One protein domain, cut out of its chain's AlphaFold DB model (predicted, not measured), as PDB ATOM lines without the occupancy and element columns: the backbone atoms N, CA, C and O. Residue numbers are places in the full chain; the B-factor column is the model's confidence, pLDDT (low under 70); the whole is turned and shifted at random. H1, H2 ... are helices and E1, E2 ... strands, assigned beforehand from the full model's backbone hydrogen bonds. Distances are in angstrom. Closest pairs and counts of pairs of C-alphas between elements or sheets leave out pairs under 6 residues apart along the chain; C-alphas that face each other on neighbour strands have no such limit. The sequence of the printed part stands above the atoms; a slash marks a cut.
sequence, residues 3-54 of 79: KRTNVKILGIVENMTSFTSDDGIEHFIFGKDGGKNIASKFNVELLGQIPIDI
ATOM      1  N   LYS A   3      33.396 -14.839  27.452       56.94
ATOM      2  CA  LYS A   3      34.144 -15.582  26.416       56.94
ATOM      3  C   LYS A   3      33.666 -15.318  24.975       56.94
ATOM      4  O   LYS A   3      34.331 -15.751  24.045       56.94
ATOM      5  N   ARG A   4      32.509 -14.669  24.776       63.31
ATOM      6  CA  ARG A   4      31.931 -14.406  23.442       63.31
ATOM      7  C   ARG A   4      32.336 -13.062  22.838       63.31
ATOM      8  O   ARG A   4      32.089 -12.843  21.660       63.31
ATOM      9  N   THR A   5      32.932 -12.173  23.621       66.62
ATOM     10  CA  THR A   5      33.387 -10.854  23.174       66.62
ATOM     11  C   THR A   5      34.894 -10.795  23.356       66.62
ATOM     12  O   THR A   5      35.374 -11.098  24.443       66.62
ATOM     13  N   ASN A   6      35.644 -10.415  22.321       75.81
ATOM     14  CA  ASN A   6      37.114 -10.384  22.313       75.81
ATOM     15  C   ASN A   6      37.700  -9.218  23.148       75.81
ATOM     16  O   ASN A   6      38.618  -8.526  22.717       75.81
ATOM     17  N   VAL A   7      37.114  -8.944  24.314       84.44
ATOM     18  CA  VAL A   7      37.477  -7.835  25.200       84.44
ATOM     19  C   VAL A   7      38.404  -8.364  26.285       84.44
ATOM     20  O   VAL A   7      38.062  -9.300  27.010       84.44
ATOM     21  N   LYS A   8      39.583  -7.748  26.405       85.69
ATOM     22  CA  LYS A   8      40.545  -8.058  27.465       85.69
ATOM     23  C   LYS A   8      39.988  -7.604  28.815       85.69
ATOM     24  O   LYS A   8      39.688  -6.428  28.999       85.69
ATOM     25  N   ILE A   9      39.900  -8.530  29.765       88.50
ATOM     26  CA  ILE A   9      39.563  -8.219  31.157       88.50
ATOM     27  C   ILE A   9      40.838  -7.718  31.837       88.50
ATOM     28  O   ILE A   9      41.834  -8.435  31.874       88.50
ATOM     29  N   LEU A  10      40.812  -6.480  32.332       92.44
ATOM     30  CA  LEU A  10      41.944  -5.887  33.052       92.44
ATOM     31  C   LEU A  10      42.016  -6.380  34.500       92.44
ATOM     32  O   LEU A  10      43.102  -6.553  35.032       92.44
ATOM     33  N   GLY A  11      40.862  -6.641  35.107       94.00
ATOM     34  CA  GLY A  11      40.763  -7.156  36.461       94.00
ATOM     35  C   GLY A  11      39.362  -6.973  37.030       94.00
ATOM     36  O   GLY A  11      38.412  -6.674  36.301       94.00
ATOM     37  N   ILE A  12      39.249  -7.173  38.335       95.12
ATOM     38  CA  ILE A  12      38.018  -7.090  39.115       95.12
ATOM     39  C   ILE A  12      38.173  -5.986  40.152       95.12
ATOM     40  O   ILE A  12      39.203  -5.892  40.809       95.12
ATOM     41  N   VAL A  13      37.135  -5.172  40.320       95.44
ATOM     42  CA  VAL A  13      36.983  -4.272  41.465       95.44
ATOM     43  C   VAL A  13      35.801  -4.778  42.275       95.44
ATOM     44  O   VAL A  13      34.731  -5.026  41.718       95.44
ATOM     45  N   GLU A  14      35.993  -4.949  43.576       94.19
ATOM     46  CA  GLU A  14      34.918  -5.309  44.496       94.19
ATOM     47  C   GLU A  14      34.376  -4.031  45.136       94.19
ATOM     48  O   GLU A  14      35.108  -3.305  45.802       94.19
ATOM     49  N   ASN A  15      33.104  -3.724  44.894       92.31
ATOM     50  CA  ASN A  15      32.440  -2.563  45.481       92.31
ATOM     51  C   ASN A  15      31.647  -2.972  46.728       92.31
ATOM     52  O   ASN A  15      31.190  -4.111  46.812       92.31
ATOM     53  N   MET A  16      31.436  -2.027  47.645       91.75
ATOM     54  CA  MET A  16      30.667  -2.202  48.881       91.75
ATOM     55  C   MET A  16      31.176  -3.362  49.757       91.75
ATOM     56  O   MET A  16      30.388  -4.153  50.273       91.75
ATOM     57  N   THR A  17      32.499  -3.483  49.909       95.06
ATOM     58  CA  THR A  17      33.137  -4.658  50.538       95.06
ATOM     59  C   THR A  17      32.893  -4.778  52.034       95.06
ATOM     60  O   THR A  17      32.786  -5.882  52.562       95.06
ATOM     61  N   SER A  18      32.833  -3.648  52.725       93.75
ATOM     62  CA  SER A  18      32.631  -3.578  54.166       93.75
ATOM     63  C   SER A  18      32.024  -2.236  54.548       93.75
ATOM     64  O   SER A  18      32.042  -1.292  53.762       93.75
ATOM     65  N   PHE A  19      31.453  -2.154  55.740       93.75
ATOM     66  CA  PHE A  19      30.951  -0.926  56.339       93.75
ATOM     67  C   PHE A  19      31.544  -0.800  57.737       93.75
ATOM     68  O   PHE A  19      31.393  -1.717  58.543       93.75
ATOM     69  N   THR A  20      32.204   0.316  58.023       92.50
ATOM     70  CA  THR A  20      32.693   0.614  59.368       92.50
ATOM     71  C   THR A  20      31.659   1.464  60.088       92.50
ATOM     72  O   THR A  20      31.310   2.546  59.618       92.50
ATOM     73  N   SER A  21      31.150   0.950  61.203       89.38
ATOM     74  CA  SER A  21      30.223   1.670  62.075       89.38
ATOM     75  C   SER A  21      30.975   2.709  62.926       89.38
ATOM     76  O   SER A  21      32.206   2.705  62.990       89.38
ATOM     77  N   ASP A  22      30.247   3.622  63.573       89.31
ATOM     78  CA  ASP A  22      30.817   4.720  64.375       89.31
ATOM     79  C   ASP A  22      31.636   4.223  65.586       89.31
ATOM     80  O   ASP A  22      32.466   4.946  66.134       89.31
ATOM     81  N   ASP A  23      31.425   2.970  65.990       91.94
ATOM     82  CA  ASP A  23      32.190   2.247  67.012       91.94
ATOM     83  C   ASP A  23      33.521   1.670  66.489       91.94
ATOM     84  O   ASP A  23      34.277   1.060  67.247       91.94
ATOM     85  N   GLY A  24      33.828   1.871  65.204       90.19
ATOM     86  CA  GLY A  24      35.041   1.387  64.548       90.19
ATOM     87  C   GLY A  24      34.989  -0.088  64.153       90.19
ATOM     88  O   GLY A  24      35.993  -0.622  63.676       90.19
ATOM     89  N   ILE A  25      33.846  -0.760  64.327       93.75
ATOM     90  CA  ILE A  25      33.692  -2.166  63.952       93.75
ATOM     91  C   ILE A  25      33.441  -2.269  62.448       93.75
ATOM     92  O   ILE A  25      32.579  -1.592  61.886       93.75
ATOM     93  N   GLU A  26      34.200  -3.144  61.789       93.44
ATOM     94  CA  GLU A  26      34.027  -3.447  60.372       93.44
ATOM     95  C   GLU A  26      33.008  -4.579  60.170       93.44
ATOM     96  O   GLU A  26      33.155  -5.692  60.684       93.44
ATOM     97  N   HIS A  27      31.981  -4.303  59.372       94.25
ATOM     98  CA  HIS A  27      30.896  -5.221  59.055       94.25
ATOM     99  C   HIS A  27      30.917  -5.619  57.578       94.25
ATOM    100  O   HIS A  27      30.897  -4.778  56.682       94.25
ATOM    101  N   PHE A  28      30.857  -6.924  57.318       94.19
ATOM    102  CA  PHE A  28      30.798  -7.503  55.972       94.19
ATOM    103  C   PHE A  28      29.353  -7.869  55.610       94.19
ATOM    104  O   PHE A  28      28.995  -9.044  55.518       94.19
ATOM    105  N   ILE A  29      28.494  -6.857  55.458       92.31
ATOM    106  CA  ILE A  29      27.034  -7.033  55.322       92.31
ATOM    107  C   ILE A  29      26.604  -7.835  54.079       92.31
ATOM    108  O   ILE A  29      25.533  -8.436  54.083       92.31
ATOM    109  N   PHE A  30      27.443  -7.885  53.040       91.00
ATOM    110  CA  PHE A  30      27.198  -8.644  51.806       91.00
ATOM    111  C   PHE A  30      28.091  -9.889  51.675       91.00
ATOM    112  O   PHE A  30      28.166 -10.497  50.606       91.00
ATOM    113  N   GLY A  31      28.752 -10.294  52.763       90.88
ATOM    114  CA  GLY A  31      29.783 -11.328  52.753       90.88
ATOM    115  C   GLY A  31      31.178 -10.758  52.495       90.88
ATOM    116  O   GLY A  31      31.369  -9.548  52.400       90.88
ATOM    117  N   LYS A  32      32.172 -11.647  52.433       92.44
ATOM    118  CA  LYS A  32      33.592 -11.289  52.369       92.44
ATOM    119  C   LYS A  32      34.298 -12.039  51.239       92.44
ATOM    120  O   LYS A  32      33.970 -13.192  50.960       92.44
ATOM    121  N   ASP A  33      35.284 -11.383  50.626       92.00
ATOM    122  CA  ASP A  33      36.202 -11.950  49.627       92.00
ATOM    123  C   ASP A  33      35.530 -12.469  48.339       92.00
ATOM    124  O   ASP A  33      36.090 -13.308  47.625       92.00
ATOM    125  N   GLY A  34      34.339 -11.976  47.988       92.69
ATOM    126  CA  GLY A  34      33.624 -12.405  46.785       92.69
ATOM    127  C   GLY A  34      34.402 -12.061  45.514       92.69
ATOM    128  O   GLY A  34      34.625 -12.921  44.655       92.69
ATOM    129  N   GLY A  35      34.897 -10.827  45.435       93.06
ATOM    130  CA  GLY A  35      35.737 -10.343  44.340       93.06
ATOM    131  C   GLY A  35      37.046 -11.120  44.231       93.06
ATOM    132  O   GLY A  35      37.410 -11.562  43.140       93.06
ATOM    133  N   LYS A  36      37.708 -11.381  45.363       94.31
ATOM    134  CA  LYS A  36      38.948 -12.174  45.434       94.31
ATOM    135  C   LYS A  36      38.759 -13.613  44.948       94.31
ATOM    136  O   LYS A  36      39.582 -14.127  44.184       94.31
ATOM    137  N   ASN A  37      37.667 -14.259  45.350       95.31
ATOM    138  CA  ASN A  37      37.346 -15.621  44.927       95.31
ATOM    139  C   ASN A  37      37.080 -15.695  43.417       95.31
ATOM    140  O   ASN A  37      37.561 -16.608  42.743       95.31
ATOM    141  N   ILE A  38      36.357 -14.718  42.863       93.69
ATOM    142  CA  ILE A  38      36.095 -14.631  41.420       93.69
ATOM    143  C   ILE A  38      37.392 -14.334  40.658       93.69
ATOM    144  O   ILE A  38      37.668 -15.000  39.659       93.69
ATOM    145  N   ALA A  39      38.213 -13.403  41.146       94.75
ATOM    146  CA  ALA A  39      39.502 -13.051  40.552       94.75
ATOM    147  C   ALA A  39      40.401 -14.286  40.426       94.75
ATOM    148  O   ALA A  39      40.896 -14.603  39.344       94.75
ATOM    149  N   SER A  40      40.476 -15.068  41.505       94.06
ATOM    150  CA  SER A  40      41.229 -16.323  41.554       94.06
ATOM    151  C   SER A  40      40.655 -17.376  40.600       94.06
ATOM    152  O   SER A  40      41.390 -17.999  39.839       94.06
ATOM    153  N   LYS A  41      39.325 -17.547  40.577       93.75
ATOM    154  CA  LYS A  41      38.637 -18.524  39.716       93.75
ATOM    155  C   LYS A  41      38.844 -18.264  38.225       93.75
ATOM    156  O   LYS A  41      38.883 -19.211  37.441       93.75
ATOM    157  N   PHE A  42      38.927 -16.999  37.824       90.56
ATOM    158  CA  PHE A  42      39.104 -16.609  36.425       90.56
ATOM    159  C   PHE A  42      40.548 -16.240  36.070       90.56
ATOM    160  O   PHE A  42      40.797 -15.890  34.918       90.56
ATOM    161  N   ASN A  43      41.484 -16.371  37.017       92.06
ATOM    162  CA  ASN A  43      42.887 -15.983  36.872       92.06
ATOM    163  C   ASN A  43      43.047 -14.547  36.335       92.06
ATOM    164  O   ASN A  43      43.758 -14.299  35.360       92.06
ATOM    165  N   VAL A  44      42.322 -13.616  36.951       93.75
ATOM    166  CA  VAL A  44      42.370 -12.177  36.664       93.75
ATOM    167  C   VAL A  44      42.760 -11.418  37.927       93.75
ATOM    168  O   VAL A  44      42.561 -11.902  39.038       93.75
ATOM    169  N   GLU A  45      43.318 -10.225  37.765       95.44
ATOM    170  CA  GLU A  45      43.783  -9.406  38.883       95.44
ATOM    171  C   GLU A  45      42.613  -8.812  39.681       95.44
ATOM    172  O   GLU A  45      41.623  -8.367  39.099       95.44
ATOM    173  N   LEU A  46      42.718  -8.786  41.013       95.75
ATOM    174  CA  LEU A  46      41.844  -7.973  41.859       95.75
ATOM    175  C   LEU A  46      42.484  -6.587  41.988       95.75
ATOM    176  O   LEU A  46      43.487  -6.432  42.675       95.75
ATOM    177  N   LEU A  47      41.904  -5.597  41.319       96.25
ATOM    178  CA  LEU A  47      42.440  -4.237  41.228       96.25
ATOM    179  C   LEU A  47      42.179  -3.418  42.492       96.25
ATOM    180  O   LEU A  47      42.896  -2.463  42.773       96.25
ATOM    181  N   GLY A  48      41.135  -3.762  43.245       93.62
ATOM    182  CA  GLY A  48      40.808  -3.052  44.469       93.62
ATOM    183  C   GLY A  48      39.505  -3.502  45.104       93.62
ATOM    184  O   GLY A  48      38.675  -4.176  44.488       93.62
ATOM    185  N   GLN A  49      39.356  -3.090  46.355       93.50
ATOM    186  CA  GLN A  49      38.176  -3.289  47.180       93.50
ATOM    187  C   GLN A  49      37.766  -1.921  47.724       93.50
ATOM    188  O   GLN A  49      38.600  -1.197  48.269       93.50
ATOM    189  N   ILE A  50      36.510  -1.544  47.513       91.75
ATOM    190  CA  ILE A  50      35.969  -0.241  47.896       91.75
ATOM    191  C   ILE A  50      34.935  -0.473  49.005       91.75
ATOM    192  O   ILE A  50      33.892  -1.076  48.729       91.75
ATOM    193  N   PRO A  51      35.193  -0.022  50.247       92.06
ATOM    194  CA  PRO A  51      34.217  -0.114  51.322       92.06
ATOM    195  C   PRO A  51      33.065   0.876  51.110       92.06
ATOM    196  O   PRO A  51      33.142   1.821  50.323       92.06
ATOM    197  N   ILE A  52      31.979   0.656  51.839       91.00
ATOM    198  CA  ILE A  52      30.877   1.601  51.965       91.00
ATOM    199  C   ILE A  52      31.359   2.765  52.827       91.00
ATOM    200  O   ILE A  52      31.544   2.624  54.032       91.00
ATOM    201  N   ASP A  53      31.504   3.923  52.195       88.62
ATOM    202  CA  ASP A  53      31.827   5.181  52.856       88.62
ATOM    203  C   ASP A  53      30.671   6.176  52.661       88.62
ATOM    204  O   ASP A  53      30.200   6.419  51.544       88.62
ATOM    205  N   ILE A  54      30.175   6.735  53.769       86.44
ATOM    206  CA  ILE A  54      29.024   7.648  53.763       86.44
ATOM    207  C   ILE A  54      29.349   8.933  52.998       86.44
ATOM    208  O   ILE A  54      28.483   9.454  52.292       86.44
TER     209      ILE A  54
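AT A GLANCE: This is residues 3 to 54 of the 79 residues of the protein "Iron-sulfur cluster carrier protein" of Pelagibacterales bacterium (UniProt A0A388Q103). The model is a thin, rod-like piece: a narrow ribbon of two parallel strands, E1 and E2, side by side, with one short helix, H1, packed near the beginnings of both. A tail, residues 3 to 8, sticks out at one end of the rod, and at the other the long link after E1 turns round near Asp 23 and folds back toward H1. The printed part has 52 residues, with the named elements E1, H1, E2 in that order along the chain and a sheet of order E1, E2, parallel. The class is mixed, helices and strands, although under half of the residues are in named elements. The whole is loose, with a radius of gyration of the C-alphas of 13.7 A and spans of 46 by 19 by 15 A.

IN THESE COORDINATES: The printed part begins at Lys 3, with its C-alpha at (34.144, -15.582, 26.416). E1 is residues 12 to 20, from C-alpha 12 at (38.018, -7.090, 39.115) to C-alpha 20, 22.3 A in length. H1 is residues 34 to 42, 12.5 A from first to last C-alpha. E2 is residues 46 to 52, 17.7 A long, and ends with C-alpha 52 at (30.877, 1.601, 51.965).

HOW THE PARTS SIT: E1 and E2 are parallel neighbours, with an angle of 29 degrees between their directions. The C-alphas of Glu 14 and Gln 49 face each other at 4.7 A. N 16 and O 50 are within hydrogen-bond range at 2.8 A, and so are N 47 and O 12, also at 2.8 A. E1, H1 and E2 form a strand-helix-strand unit, two parallel neighbour strands with a helix between them in the chain, and its crossover is right-handed. The closest C-alphas of E1 and H1 are those of Glu 14 and Gly 35, 5.1 A apart. The closest C-alphas of H1 and E2 are those of Ala 39 and Leu 46, 5.7 A apart. In H1 every O i to N i+4 pair is within hydrogen-bond range. Residues 19 to 20 of E1 form a short antiparallel pairing with residues 26 to 27.

THE WHOLE: The two C-alphas farthest apart are those of Asn 6 and Asp 23, at 46.7 A. The link from E1 to H1 is long, 13 residues, and the link from H1 to E2 is tight, 3 residues. Residues 3 to 8 stand free. The printed part has no cut. The mean pLDDT of the printed part is 90.4, and residues 3 to 5 are under 70.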